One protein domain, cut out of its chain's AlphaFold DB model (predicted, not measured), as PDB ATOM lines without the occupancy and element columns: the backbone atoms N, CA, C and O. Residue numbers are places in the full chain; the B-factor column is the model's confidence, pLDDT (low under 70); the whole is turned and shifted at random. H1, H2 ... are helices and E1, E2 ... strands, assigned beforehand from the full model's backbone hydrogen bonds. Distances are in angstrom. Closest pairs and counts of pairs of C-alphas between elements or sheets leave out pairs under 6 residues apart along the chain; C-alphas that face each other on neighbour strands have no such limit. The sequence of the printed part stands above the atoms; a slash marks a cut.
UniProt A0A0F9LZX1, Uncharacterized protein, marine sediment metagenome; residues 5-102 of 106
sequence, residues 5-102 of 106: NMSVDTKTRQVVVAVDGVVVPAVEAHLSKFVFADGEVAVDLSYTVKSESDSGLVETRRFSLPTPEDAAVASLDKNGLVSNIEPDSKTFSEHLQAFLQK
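This is residues 5 to 102 of the 106 residues of an uncharacterized protein of marine sediment metagenome (UniProt A0A0F9LZX1). A twisted sheet of four strands, with E4 and E5 as a long hairpin, is partly covered on one face by a small sheet of three strands whose strands cross it, a loose sandwich. Helix H2 leads away from the large sheet, and residues 92 to 102 stick out. The printed part has 98 residues, with E1 E2 E3 E4 E5 E6 H1 E7 H2 along it, class mixed, helices and strands; both sheets, E4 - E5 - E6 - E7 and E1 - E2 - E3, are antiparallel. It is loose, with a radius of gyration of the C-alphas of 17.3 A, and elongated, spanning 59 by 39 by 25 A.

In the large sheet, E4 is residues 26 to 35, 26.3 A long, E5 41 to 52, 36.4 A, E6 58 to 64, 19.8 A, and E7 82 to 86. In the small one, E1 is residues 5 to 9, from C-alpha 5 at (-18.941, 29.586, -2.014), E2 14 to 19, 16.7 A, and E3 22 to 24. H1 is residues 68 to 71; H2, 89 to 101, is 18.2 A long and ends at C-alpha 101 at (20.918, 17.311, 20.307).

N 30 and O 46 of hairpin E4 and E5 are 2.8 A apart, N 49 and O 61 of hairpin E5 and E6 2.8 A, and N 62 and O 84 of E6 and E7 2.9 A, within hydrogen-bond range. E4 E5 E6 and E1 E2 E3 are meanders, each strand the antiparallel neighbour of the one before; N 7 and O 16 are 2.9 A apart, N 24 and O 17 2.9 A. The sheets face each other with strands at 66 degrees; the closest C-alphas of E2 and E4, Val 17 and Ala 26, are 6.4 A apart. Neither H1 nor H2 is on a sheet. In H2 every O i to N i+4 pair is within hydrogen-bond range; H1 is too short for one, and its one O i to N i+3 pair is not within range.

The C-alphas farthest apart, of Asp 38 and Lys 102, are 59.5 A apart. The printed part has no cut and no long link. Model pLDDT is under 70 at residues 87 to 96 and 102.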
ATOM      1  N   ASN A   5     -18.347  30.616  -1.176       95.62
ATOM      2  CA  ASN A   5     -18.941  29.586  -2.014       95.62
ATOM      3  C   ASN A   5     -18.057  28.340  -1.987       95.62
ATOM      4  O   ASN A   5     -16.858  28.421  -2.243       95.62
ATOM      5  N   MET A   6     -18.665  27.181  -1.740       95.62
ATOM      6  CA  MET A   6     -18.024  25.880  -1.929       95.62
ATOM      7  C   MET A   6     -18.751  25.131  -3.037       95.62
ATOM      8  O   MET A   6     -19.966  24.954  -2.982       95.62
ATOM      9  N   SER A   7     -18.010  24.726  -4.061       94.31
ATOM     10  CA  SER A   7     -18.529  23.964  -5.195       94.31
ATOM     11  C   SER A   7     -17.803  22.633  -5.291       94.31
ATOM     12  O   SER A   7     -16.603  22.562  -5.038       94.31
ATOM     13  N   VAL A   8     -18.524  21.581  -5.672       94.00
ATOM     14  CA  VAL A   8     -17.955  20.243  -5.854       94.00
ATOM     15  C   VAL A   8     -18.043  19.867  -7.325       94.00
ATOM     16  O   VAL A   8     -19.137  19.801  -7.886       94.00
ATOM     17  N   ASP A   9     -16.900  19.582  -7.942       92.44
ATOM     18  CA  ASP A   9     -16.863  18.931  -9.246       92.44
ATOM     19  C   ASP A   9     -17.039  17.422  -9.048       92.44
ATOM     20  O   ASP A   9     -16.172  16.712  -8.533       92.44
ATOM     21  N   THR A  10     -18.192  16.909  -9.467       95.25
ATOM     22  CA  THR A  10     -18.548  15.496  -9.305       95.25
ATOM     23  C   THR A  10     -17.779  14.562 -10.240       95.25
ATOM     24  O   THR A  10     -17.717  13.363  -9.960       95.25
ATOM     25  N   LYS A  11     -17.166  15.082 -11.312       96.31
ATOM     26  CA  LYS A  11     -16.341  14.303 -12.248       96.31
ATOM     27  C   LYS A  11     -14.930  14.126 -11.710       96.31
ATOM     28  O   LYS A  11     -14.431  13.006 -11.669       96.31
ATOM     29  N   THR A  12     -14.301  15.220 -11.290       94.50
ATOM     30  CA  THR A  12     -12.910  15.215 -10.809       94.50
ATOM     31  C   THR A  12     -12.793  14.974  -9.305       94.50
ATOM     32  O   THR A  12     -11.689  14.757  -8.813       94.50
ATOM     33  N   ARG A  13     -13.920  14.974  -8.577       90.81
ATOM     34  CA  ARG A  13     -13.985  14.878  -7.107       90.81
ATOM     35  C   ARG A  13     -13.230  16.009  -6.402       90.81
ATOM     36  O   ARG A  13     -12.787  15.836  -5.271       90.81
ATOM     37  N   GLN A  14     -13.097  17.159  -7.061       89.88
ATOM     38  CA  GLN A  14     -12.447  18.340  -6.504       89.88
ATOM     39  C   GLN A  14     -13.453  19.249  -5.798       89.88
ATOM     40  O   GLN A  14     -14.603  19.381  -6.226       89.88
ATOM     41  N   VAL A  15     -12.996  19.899  -4.730       93.06
ATOM     42  CA  VAL A  15     -13.728  20.958  -4.030       93.06
ATOM     43  C   VAL A  15     -13.067  22.291  -4.360       93.06
ATOM     44  O   VAL A  15     -11.855  22.431  -4.228       93.06
ATOM     45  N   VAL A  16     -13.865  23.265  -4.788       94.38
ATOM     46  CA  VAL A  16     -13.425  24.636  -5.059       94.38
ATOM     47  C   VAL A  16     -14.039  25.548  -4.015       94.38
ATOM     48  O   VAL A  16     -15.260  25.568  -3.846       94.38
ATOM     49  N   VAL A  17     -13.193  26.320  -3.341       96.69
ATOM     50  CA  VAL A  17     -13.612  27.364  -2.407       96.69
ATOM     51  C   VAL A  17     -13.379  28.716  -3.071       96.69
ATOM     52  O   VAL A  17     -12.322  28.951  -3.659       96.69
ATOM     53  N   ALA A  18     -14.358  29.610  -2.987       96.31
ATOM     54  CA  ALA A  18     -14.234  30.991  -3.429       96.31
ATOM     55  C   ALA A  18     -14.740  31.947  -2.348       96.31
ATOM     56  O   ALA A  18     -15.788  31.704  -1.753       96.31
ATOM     57  N   VAL A  19     -14.006  33.034  -2.118       95.88
ATOM     58  CA  VAL A  19     -14.362  34.101  -1.173       95.88
ATOM     59  C   VAL A  19     -14.588  35.375  -1.974       95.88
ATOM     60  O   VAL A  19     -13.695  35.810  -2.698       95.88
ATOM     61  N   ASP A  20     -15.798  35.931  -1.906       95.31
ATOM     62  CA  ASP A  20     -16.240  37.079  -2.716       95.31
ATOM     63  C   ASP A  20     -15.951  36.903  -4.222       95.31
ATOM     64  O   ASP A  20     -15.546  37.826  -4.927       95.31
ATOM     65  N   GLY A  21     -16.137  35.675  -4.721       93.75
ATOM     66  CA  GLY A  21     -15.911  35.310  -6.123       93.75
ATOM     67  C   GLY A  21     -14.450  35.035  -6.500       93.75
ATOM     68  O   GLY A  21     -14.191  34.616  -7.627       93.75
ATOM     69  N   VAL A  22     -13.497  35.208  -5.581       94.75
ATOM     70  CA  VAL A  22     -12.081  34.888  -5.806       94.75
ATOM     71  C   VAL A  22     -11.800  33.459  -5.355       94.75
ATOM     72  O   VAL A  22     -11.985  33.130  -4.185       94.75
ATOM     73  N   VAL A  23     -11.337  32.608  -6.275       94.81
ATOM     74  CA  VAL A  23     -10.950  31.223  -5.966       94.81
ATOM     75  C   VAL A  23      -9.756  31.217  -5.015       94.81
ATOM     76  O   VAL A  23      -8.744  31.867  -5.281       94.81
ATOM     77  N   VAL A  24      -9.862  30.455  -3.926       93.19
ATOM     78  CA  VAL A  24      -8.762  30.231  -2.982       93.19
ATOM     79  C   VAL A  24      -8.189  28.820  -3.167       93.19
ATOM     80  O   VAL A  24      -8.951  27.878  -3.396       93.19
ATOM     81  N   PRO A  25      -6.860  28.638  -3.060       91.62
ATOM     82  CA  PRO A  25      -6.214  27.333  -3.193       91.62
ATOM     83  C   PRO A  25      -6.374  26.516  -1.901       91.62
ATOM     84  O   PRO A  25      -5.406  26.229  -1.195       91.62
ATOM     85  N   ALA A  26      -7.620  26.193  -1.551       93.12
ATOM     86  CA  ALA A  26      -7.926  25.386  -0.380       93.12
ATOM     87  C   ALA A  26      -7.530  23.922  -0.625       93.12
ATOM     88  O   ALA A  26      -7.927  23.322  -1.622       93.12
ATOM     89  N   VAL A  27      -6.756  23.350   0.296       93.12
ATOM     90  CA  VAL A  27      -6.380  21.927   0.290       93.12
ATOM     91  C   VAL A  27      -7.373  21.071   1.070       93.12
ATOM     92  O   VAL A  27      -7.521  19.886   0.791       93.12
ATOM     93  N   GLU A  28      -8.090  21.687   2.008       92.12
ATOM     94  CA  GLU A  28      -9.168  21.080   2.782       92.12
ATOM     95  C   GLU A  28     -10.281  22.109   2.971       92.12
ATOM     96  O   GLU A  28     -10.017  23.309   3.097       92.12
ATOM     97  N   ALA A  29     -11.528  21.649   2.987       94.62
ATOM     98  CA  ALA A  29     -12.690  22.491   3.227       94.62
ATOM     99  C   ALA A  29     -13.768  21.703   3.972       94.62
ATOM    100  O   ALA A  29     -14.018  20.534   3.676       94.62
ATOM    101  N   HIS A  30     -14.416  22.365   4.923       95.38
ATOM    102  CA  HIS A  30     -15.521  21.849   5.712       95.38
ATOM    103  C   HIS A  30     -16.657  22.869   5.719       95.38
ATOM    104  O   HIS A  30     -16.438  24.056   5.973       95.38
ATOM    105  N   LEU A  31     -17.870  22.391   5.457       94.94
ATOM    106  CA  LEU A  31     -19.091  23.171   5.575       94.94
ATOM    107  C   LEU A  31     -20.201  22.283   6.121       94.94
ATOM    108  O   LEU A  31     -20.598  21.311   5.481       94.94
ATOM    109  N   SER A  32     -20.724  22.664   7.279       94.50
ATOM    110  CA  SER A  32     -21.881  22.044   7.906       94.50
ATOM    111  C   SER A  32     -22.908  23.111   8.265       94.50
ATOM    112  O   SER A  32     -22.566  24.195   8.733       94.50
ATOM    113  N   LYS A  33     -24.187  22.806   8.038       94.19
ATOM    114  CA  LYS A  33     -25.314  23.650   8.439       94.19
ATOM    115  C   LYS A  33     -26.169  22.883   9.433       94.19
ATOM    116  O   LYS A  33     -26.620  21.779   9.133       94.19
ATOM    117  N   PHE A  34     -26.444  23.509  10.566       94.44
ATOM    118  CA  PHE A  34     -27.302  22.989  11.618       94.44
ATOM    119  C   PHE A  34     -28.558  23.852  11.707       94.44
ATOM    120  O   PHE A  34     -28.485  25.074  11.592       94.44
ATOM    121  N   VAL A  35     -29.712  23.208  11.864       95.56
ATOM    122  CA  VAL A  35     -30.999  23.873  12.092       95.56
ATOM    123  C   VAL A  35     -31.559  23.311  13.387       95.56
ATOM    124  O   VAL A  35     -31.825  22.110  13.472       95.56
ATOM    125  N   PHE A  36     -31.682  24.164  14.396       93.31
ATOM    126  CA  PHE A  36     -32.166  23.790  15.718       93.31
ATOM    127  C   PHE A  36     -33.698  23.831  15.778       93.31
ATOM    128  O   PHE A  36     -34.367  24.389  14.906       93.31
ATOM    129  N   ALA A  37     -34.271  23.178  16.792       95.00
ATOM    130  CA  ALA A  37     -35.720  23.003  16.919       95.00
ATOM    131  C   ALA A  37     -36.482  24.325  17.139       95.00
ATOM    132  O   ALA A  37     -37.665  24.411  16.820       95.00
ATOM    133  N   ASP A  38     -35.806  25.343  17.663       94.56
ATOM    134  CA  ASP A  38     -36.303  26.713  17.824       94.56
ATOM    135  C   ASP A  38     -36.182  27.566  16.547       94.56
ATOM    136  O   ASP A  38     -36.654  28.701  16.513       94.56
ATOM    137  N   GLY A  39     -35.598  27.012  15.479       92.06
ATOM    138  CA  GLY A  39     -35.376  27.687  14.203       92.06
ATOM    139  C   GLY A  39     -34.032  28.408  14.090       92.06
ATOM    140  O   GLY A  39     -33.769  28.994  13.037       92.06
ATOM    141  N   GLU A  40     -33.171  28.357  15.112       92.38
ATOM    142  CA  GLU A  40     -31.811  28.885  15.011       92.38
ATOM    143  C   GLU A  40     -31.018  28.124  13.934       92.38
ATOM    144  O   GLU A  40     -31.133  26.905  13.772       92.38
ATOM    145  N   VAL A  41     -30.206  28.855  13.165       92.38
ATOM    146  CA  VAL A  41     -29.321  28.285  12.146       92.38
ATOM    147  C   VAL A  41     -27.880  28.571  12.532       92.38
ATOM    148  O   VAL A  41     -27.474  29.729  12.564       92.38
ATOM    149  N   ALA A  42     -27.095  27.513  12.718       91.25
ATOM    150  CA  ALA A  42     -25.648  27.614  12.840       91.25
ATOM    151  C   ALA A  42     -24.966  27.085  11.579       91.25
ATOM    152  O   ALA A  42     -25.412  26.119  10.953       91.25
ATOM    153  N   VAL A  43     -23.863  27.727  11.209       92.94
ATOM    154  CA  VAL A  43     -23.008  27.305  10.105       92.94
ATOM    155  C   VAL A  43     -21.610  27.115  10.660       92.94
ATOM    156  O   VAL A  43     -21.033  28.050  11.206       92.94
ATOM    157  N   ASP A  44     -21.078  25.913  10.500       94.12
ATOM    158  CA  ASP A  44     -19.666  25.634  10.722       94.12
ATOM    159  C   ASP A  44     -18.975  25.621   9.362       94.12
ATOM    160  O   ASP A  44     -19.296  24.807   8.491       94.12
ATOM    161  N   LEU A  45     -18.053  26.558   9.170       95.44
ATOM    162  CA  LEU A  45     -17.279  26.703   7.952       95.44
ATOM    163  C   LEU A  45     -15.803  26.798   8.310       95.44
ATOM    164  O   LEU A  45     -15.399  27.655   9.095       95.44
ATOM    165  N   SER A  46     -14.985  25.967   7.670       95.56
ATOM    166  CA  SER A  46     -13.538  26.156   7.661       95.56
ATOM    167  C   SER A  46     -12.906  25.711   6.349       95.56
ATOM    168  O   SER A  46     -13.450  24.877   5.630       95.56
ATOM    169  N   TYR A  47     -11.760  26.290   6.014       95.25
ATOM    170  CA  TYR A  47     -10.930  25.848   4.900       95.25
ATOM    171  C   TYR A  47      -9.456  26.076   5.212       95.25
ATOM    172  O   TYR A  47      -9.095  27.009   5.930       95.25
ATOM    173  N   THR A  48      -8.597  25.234   4.656       94.94
ATOM    174  CA  THR A  48      -7.154  25.268   4.897       94.94
ATOM    175  C   THR A  48      -6.436  25.613   3.610       94.94
ATOM    176  O   THR A  48      -6.669  24.987   2.579       94.94
ATOM    177  N   VAL A  49      -5.549  26.602   3.663       94.38
ATOM    178  CA  VAL A  49      -4.649  26.963   2.568       94.38
ATOM    179  C   VAL A  49      -3.247  26.520   2.942       94.38
ATOM    180  O   VAL A  49      -2.748  26.843   4.019       94.38
ATOM    181  N   LYS A  50      -2.601  25.807   2.025       91.44
ATOM    182  CA  LYS A  50      -1.179  25.502   2.112       91.44
ATOM    183  C   LYS A  50      -0.439  26.425   1.156       91.44
ATOM    184  O   LYS A  50      -0.733  26.439  -0.036       91.44
ATOM    185  N   SER A  51       0.499  27.197   1.684       87.62
ATOM    186  CA  SER A  51       1.358  28.091   0.910       87.62
ATOM    187  C   SER A  51       2.816  27.696   1.089       87.62
ATOM    188  O   SER A  51       3.193  27.168   2.131       87.62
ATOM    189  N   GLU A  52       3.623  27.924   0.065       85.31
ATOM    190  CA  GLU A  52       5.067  27.728   0.108       85.31
ATOM    191  C   GLU A  52       5.720  29.060  -0.252       85.31
ATOM    192  O   GLU A  52       5.333  29.697  -1.233       85.31
ATOM    193  N   SER A  53       6.646  29.524   0.583       79.06
ATOM    194  CA  SER A  53       7.406  30.742   0.317       79.06
ATOM    195  C   SER A  53       8.512  30.492  -0.709       79.06
ATOM    196  O   SER A  53       8.963  29.363  -0.898       79.06
ATOM    197  N   ASP A  54       9.062  31.568  -1.275       78.75
ATOM    198  CA  ASP A  54      10.243  31.500  -2.154       78.75
ATOM    199  C   ASP A  54      11.482  30.896  -1.457       78.75
ATOM    200  O   ASP A  54      12.419  30.446  -2.113       78.75
ATOM    201  N   SER A  55      11.497  30.875  -0.120       79.19
ATOM    202  CA  SER A  55      12.543  30.240   0.688       79.19
ATOM    203  C   SER A  55      12.288  28.753   0.971       79.19
ATOM    204  O   SER A  55      13.038  28.160   1.745       79.19
ATOM    205  N   GLY A  56      11.226  28.163   0.407       76.31
ATOM    206  CA  GLY A  56      10.829  26.766   0.611       76.31
ATOM    207  C   GLY A  56      10.156  26.488   1.958       76.31
ATOM    208  O   GLY A  56      10.029  25.330   2.357       76.31
ATOM    209  N   LEU A  57       9.751  27.529   2.698       80.31
ATOM    210  CA  LEU A  57       9.000  27.343   3.938       80.31
ATOM    211  C   LEU A  57       7.536  27.110   3.598       80.31
ATOM    212  O   LEU A  57       6.893  27.939   2.958       80.31
ATOM    213  N   VAL A  58       7.015  25.983   4.063       84.38
ATOM    214  CA  VAL A  58       5.611  25.626   3.910       84.38
ATOM    215  C   VAL A  58       4.836  26.146   5.116       84.38
ATOM    216  O   VAL A  58       5.134  25.786   6.252       84.38
ATOM    217  N   GLU A  59       3.817  26.960   4.864       87.50
ATOM    218  CA  GLU A  59       2.868  27.426   5.869       87.50
ATOM    219  C   GLU A  59       1.480  26.858   5.571       87.50
ATOM    220  O   GLU A  59       0.915  27.078   4.494       87.50
ATOM    221  N   THR A  60       0.917  26.153   6.550       91.56
ATOM    222  CA  THR A  60      -0.481  25.724   6.542       91.56
ATOM    223  C   THR A  60      -1.287  26.703   7.381       91.56
ATOM    224  O   THR A  60      -1.012  26.892   8.565       91.56
ATOM    225  N   ARG A  61      -2.293  27.334   6.780       93.38
ATOM    226  CA  ARG A  61      -3.173  28.282   7.462       93.38
ATOM    227  C   ARG A  61      -4.616  27.834   7.345       93.38
ATOM    228  O   ARG A  61      -5.139  27.691   6.239       93.38
ATOM    229  N   ARG A  62      -5.270  27.667   8.488       94.88
ATOM    230  CA  ARG A  62      -6.693  27.349   8.571       94.88
ATOM    231  C   ARG A  62      -7.500  28.613   8.798       94.88
ATOM    232  O   ARG A  62      -7.176  29.392   9.689       94.88
ATOM    233  N   PHE A  63      -8.553  28.783   8.014       95.19
ATOM    234  CA  PHE A  63      -9.546  29.842   8.132       95.19
ATOM    235  C   PHE A  63     -10.861  29.237   8.611       95.19
ATOM    236  O   PHE A  63     -11.250  28.167   8.143       95.19
ATOM    237  N   SER A  64     -11.554  29.908   9.523       95.50
ATOM    238  CA  SER A  64     -12.829  29.439  10.066       95.50
ATOM    239  C   SER A  64     -13.793  30.586  10.328       95.50
ATOM    240  O   SER A  64     -13.379  31.679  10.720       95.50
ATOM    241  N   LEU A  65     -15.084  30.317  10.142       94.88
ATOM    242  CA  LEU A  65     -16.152  31.196  10.600       94.88
ATOM    243  C   LEU A  65     -16.276  31.032  12.125       94.88
ATOM    244  O   LEU A  65     -16.599  29.933  12.575       94.88
ATOM    245  N   PRO A  66     -15.977  32.065  12.928       92.81
ATOM    246  CA  PRO A  66     -16.131  31.977  14.376       92.81
ATOM    247  C   PRO A  66     -17.605  31.864  14.765       92.81
ATOM    248  O   PRO A  66     -18.493  32.336  14.048       92.81
ATOM    249  N   THR A  67     -17.861  31.298  15.942       89.06
ATOM    250  CA  THR A  67     -19.183  31.405  16.565       89.06
ATOM    251  C   THR A  67     -19.490  32.876  16.895       89.06
ATOM    252  O   THR A  67     -18.562  33.683  17.017       89.06
ATOM    253  N   PRO A  68     -20.768  33.270  17.058       85.50
ATOM    254  CA  PRO A  68     -21.112  34.641  17.443       85.50
ATOM    255  C   PRO A  68     -20.430  35.106  18.740       85.50
ATOM    256  O   PRO A  68     -20.065  36.275  18.852       85.50
ATOM    257  N   GLU A  69     -20.229  34.193  19.694       85.19
ATOM    258  CA  GLU A  69     -19.534  34.466  20.955       85.19
ATOM    259  C   GLU A  69     -18.032  34.689  20.732       85.19
ATOM    260  O   GLU A  69     -17.482  35.696  21.182       85.19
ATOM    261  N   ASP A  70     -17.378  33.811  19.964       86.56
ATOM    262  CA  ASP A  70     -15.950  33.933  19.652       86.56
ATOM    263  C   ASP A  70     -15.655  35.178  18.807       86.56
ATOM    264  O   ASP A  70     -14.629  35.836  18.986       86.56
ATOM    265  N   ALA A  71     -16.567  35.548  17.904       84.69
ATOM    266  CA  ALA A  71     -16.420  36.709  17.031       84.69
ATOM    267  C   ALA A  71     -16.286  38.030  17.808       84.69
ATOM    268  O   ALA A  71     -15.665  38.966  17.306       84.69
ATOM    269  N   ALA A  72     -16.835  38.114  19.026       84.31
ATOM    270  CA  ALA A  72     -16.764  39.314  19.858       84.31
ATOM    271  C   ALA A  72     -15.355  39.588  20.413       84.31
ATOM    272  O   ALA A  72     -15.040  40.725  20.765       84.31
ATOM    273  N   VAL A  73     -14.512  38.555  20.499       85.44
ATOM    274  CA  VAL A  73     -13.169  38.624  21.100       85.44
ATOM    275  C   VAL A  73     -12.053  38.224  20.135       85.44
ATOM    276  O   VAL A  73     -10.880  38.488  20.401       85.44
ATOM    277  N   ALA A  74     -12.393  37.599  19.009       86.56
ATOM    278  CA  ALA A  74     -11.431  37.160  18.017       86.56
ATOM    279  C   ALA A  74     -10.933  38.310  17.128       86.56
ATOM    280  O   ALA A  74     -11.653  39.247  16.788       86.56
ATOM    281  N   SER A  75      -9.679  38.199  16.687       88.88
ATOM    282  CA  SER A  75      -9.138  39.058  15.631       88.88
ATOM    283  C   SER A  75      -9.608  38.544  14.272       88.88
ATOM    284  O   SER A  75      -9.046  37.590  13.734       88.88
ATOM    285  N   LEU A  76     -10.664  39.162  13.747       92.75
ATOM    286  CA  LEU A  76     -11.231  38.822  12.445       92.75
ATOM    287  C   LEU A  76     -10.434  39.467  11.310       92.75
ATOM    288  O   LEU A  76     -10.005  40.618  11.405       92.75
ATOM    289  N   ASP A  77     -10.277  38.736  10.210       91.94
ATOM    290  CA  ASP A  77      -9.782  39.303   8.962       91.94
ATOM    291  C   ASP A  77     -10.860  40.156   8.259       91.94
ATOM    292  O   ASP A  77     -12.009  40.274   8.697       91.94
ATOM    293  N   LYS A  78     -10.506  40.753   7.114       90.75
ATOM    294  CA  LYS A  78     -11.437  41.567   6.309       90.75
ATOM    295  C   LYS A  78     -12.662  40.789   5.798       90.75
ATOM    296  O   LYS A  78     -13.673  41.406   5.460       90.75
ATOM    297  N   ASN A  79     -12.571  39.460   5.745       92.50
ATOM    298  CA  ASN A  79     -13.641  38.579   5.294       92.50
ATOM    299  C   ASN A  79     -14.567  38.162   6.453       92.50
ATOM    300  O   ASN A  79     -15.645  37.616   6.213       92.50
ATOM    301  N   GLY A  80     -14.197  38.482   7.699       92.44
ATOM    302  CA  GLY A  80     -14.917  38.086   8.907       92.44
ATOM    303  C   GLY A  80     -14.550  36.684   9.394       92.44
ATOM    304  O   GLY A  80     -15.334  36.075  10.118       92.44
ATOM    305  N   LEU A  81     -13.395  36.160   8.981       93.88
ATOM    306  CA  LEU A  81     -12.903  34.845   9.374       93.88
ATOM    307  C   LEU A  81     -11.773  34.979  10.391       93.88
ATOM    308  O   LEU A  81     -10.993  35.933  10.372       93.88
ATOM    309  N   VAL A  82     -11.666  33.983  11.262       94.69
ATOM    310  CA  VAL A  82     -10.482  33.780  12.100       94.69
ATOM    311  C   VAL A  82      -9.504  32.916  11.322       94.69
ATOM    312  O   VAL A  82      -9.919  31.991  10.622       94.69
ATOM    313  N   SER A  83      -8.208  33.192  11.452       93.44
ATOM    314  CA  SER A  83      -7.172  32.353  10.857       93.44
ATOM    315  C   SER A  83      -6.110  31.953  11.867       93.44
ATOM    316  O   SER A  83      -5.616  32.811  12.595       93.44
ATOM    317  N   ASN A  84      -5.705  30.686  11.840       91.19
ATOM    318  CA  ASN A  84      -4.609  30.161  12.645       91.19
ATOM    319  C   ASN A  84      -3.576  29.489  11.740       91.19
ATOM    320  O   ASN A  84      -3.932  28.761  10.812       91.19
ATOM    321  N   ILE A  85      -2.296  29.737  12.017       88.56
ATOM    322  CA  ILE A  85      -1.206  28.981  11.401       88.56
ATOM    323  C   ILE A  85      -1.160  27.631  12.108       88.56
ATOM    324  O   ILE A  85      -0.957  27.571  13.322       88.56
ATOM    325  N   GLU A  86      -1.373  26.557  11.359       80.94
ATOM    326  CA  GLU A  86      -1.181  25.211  11.871       80.94
ATOM    327  C   GLU A  86       0.324  24.916  11.853       80.94
ATOM    328  O   GLU A  86       0.944  24.966  10.785       80.94
ATOM    329  N   PRO A  87       0.951  24.654  13.013       65.50
ATOM    330  CA  PRO A  87       2.354  24.287  13.036       65.50
ATOM    331  C   PRO A  87       2.523  22.968  12.286       65.50
ATOM    332  O   PRO A  87       1.871  21.971  12.605       65.50
ATOM    333  N   ASP A  88       3.414  22.952  11.297       65.38
ATOM    334  CA  ASP A  88       3.812  21.715  10.644       65.38
ATOM    335  C   ASP A  88       4.500  20.826  11.695       65.38
ATOM    336  O   ASP A  88       5.615  21.076  12.163       65.38
ATOM    337  N   SER A  89       3.770  19.802  12.140       58.81
ATOM    338  CA  SER A  89       4.192  18.909  13.223       58.81
ATOM    339  C   SER A  89       5.511  18.206  12.906       58.81
ATOM    340  O   SER A  89       6.250  17.831  13.825       58.81
ATOM    341  N   LYS A  90       5.845  18.074  11.618       58.66
ATOM    342  CA  LYS A  90       7.073  17.445  11.148       58.66
ATOM    343  C   LYS A  90       8.287  18.357  11.334       58.66
ATOM    344  O   LYS A  90       9.241  17.952  11.996       58.66
ATOM    345  N   THR A  91       8.224  19.603  10.866       61.22
ATOM    346  CA  THR A  91       9.311  20.583  11.043       61.22
ATOM    347  C   THR A  91       9.501  20.988  12.502       61.22
ATOM    348  O   THR A  91      10.642  21.126  12.941       61.22
ATOM    349  N   PHE A  92       8.430  21.103  13.299       62.81
ATOM    350  CA  PHE A  92       8.567  21.359  14.740       62.81
ATOM    351  C   PHE A  92       9.302  20.216  15.449       62.81
ATOM    352  O   PHE A  92      10.225  20.464  16.224       62.81
ATOM    353  N   SER A  93       8.944  18.964  15.152       64.69
ATOM    354  CA  SER A  93       9.595  17.790  15.746       64.69
ATOM    355  C   SER A  93      11.066  17.675  15.334       64.69
ATOM    356  O   SER A  93      11.914  17.383  16.174       64.69
ATOM    357  N   GLU A  94      11.388  17.953  14.069       66.31
ATOM    358  CA  GLU A  94      12.764  17.955  13.555       66.31
ATOM    359  C   GLU A  94      13.607  19.083  14.180       66.31
ATOM    360  O   GLU A  94      14.725  18.839  14.640       66.31
ATOM    361  N   HIS A  95      13.061  20.299  14.291       64.12
ATOM    362  CA  HIS A  95      13.734  21.422  14.950       64.12
ATOM    363  C   HIS A  95      13.914  21.199  16.457       64.12
ATOM    364  O   HIS A  95      14.975  21.518  16.999       64.12
ATOM    365  N   LEU A  96      12.922  20.618  17.137       67.94
ATOM    366  CA  LEU A  96      13.017  20.280  18.557       67.94
ATOM    367  C   LEU A  96      14.095  19.213  18.791       67.94
ATOM    368  O   LEU A  96      14.919  19.354  19.693       67.94
ATOM    369  N   GLN A  97      14.144  18.175  17.952       72.69
ATOM    370  CA  GLN A  97      15.185  17.148  18.024       72.69
ATOM    371  C   GLN A  97      16.581  17.726  17.762       72.69
ATOM    372  O   GLN A  97      17.510  17.432  18.515       72.69
ATOM    373  N   ALA A  98      16.737  18.595  16.759       72.69
ATOM    374  CA  ALA A  98      18.007  19.263  16.474       72.69
ATOM    375  C   ALA A  98      18.461  20.186  17.623       72.69
ATOM    376  O   ALA A  98      19.648  20.235  17.950       72.69
ATOM    377  N   PHE A  99      17.526  20.889  18.271       71.25
ATOM    378  CA  PHE A  99      17.807  21.734  19.432       71.25
ATOM    379  C   PHE A  99      18.239  20.910  20.653       71.25
ATOM    380  O   PHE A  99      19.247  21.228  21.281       71.25
ATOM    381  N   LEU A 100      17.543  19.809  20.948       74.19
ATOM    382  CA  LEU A 100      17.869  18.909  22.062       74.19
ATOM    383  C   LEU A 100      19.203  18.166  21.866       74.19
ATOM    384  O   LEU A 100      19.876  17.839  22.843       74.19
ATOM    385  N   GLN A 101      19.618  17.920  20.620       74.38
ATOM    386  CA  GLN A 101      20.918  17.311  20.307       74.38
ATOM    387  C   GLN A 101      22.093  18.298  20.382       74.38
ATOM    388  O   GLN A 101      23.251  17.877  20.473       74.38
ATOM    389  N   LYS A 102      21.827  19.609  20.386       65.06
ATOM    390  CA  LYS A 102      22.854  20.645  20.514       65.06
ATOM    391  C   LYS A 102      23.275  20.756  21.984       65.06
ATOM    392  O   LYS A 102      22.867  21.664  22.701       65.06
TER     393      LYS A 102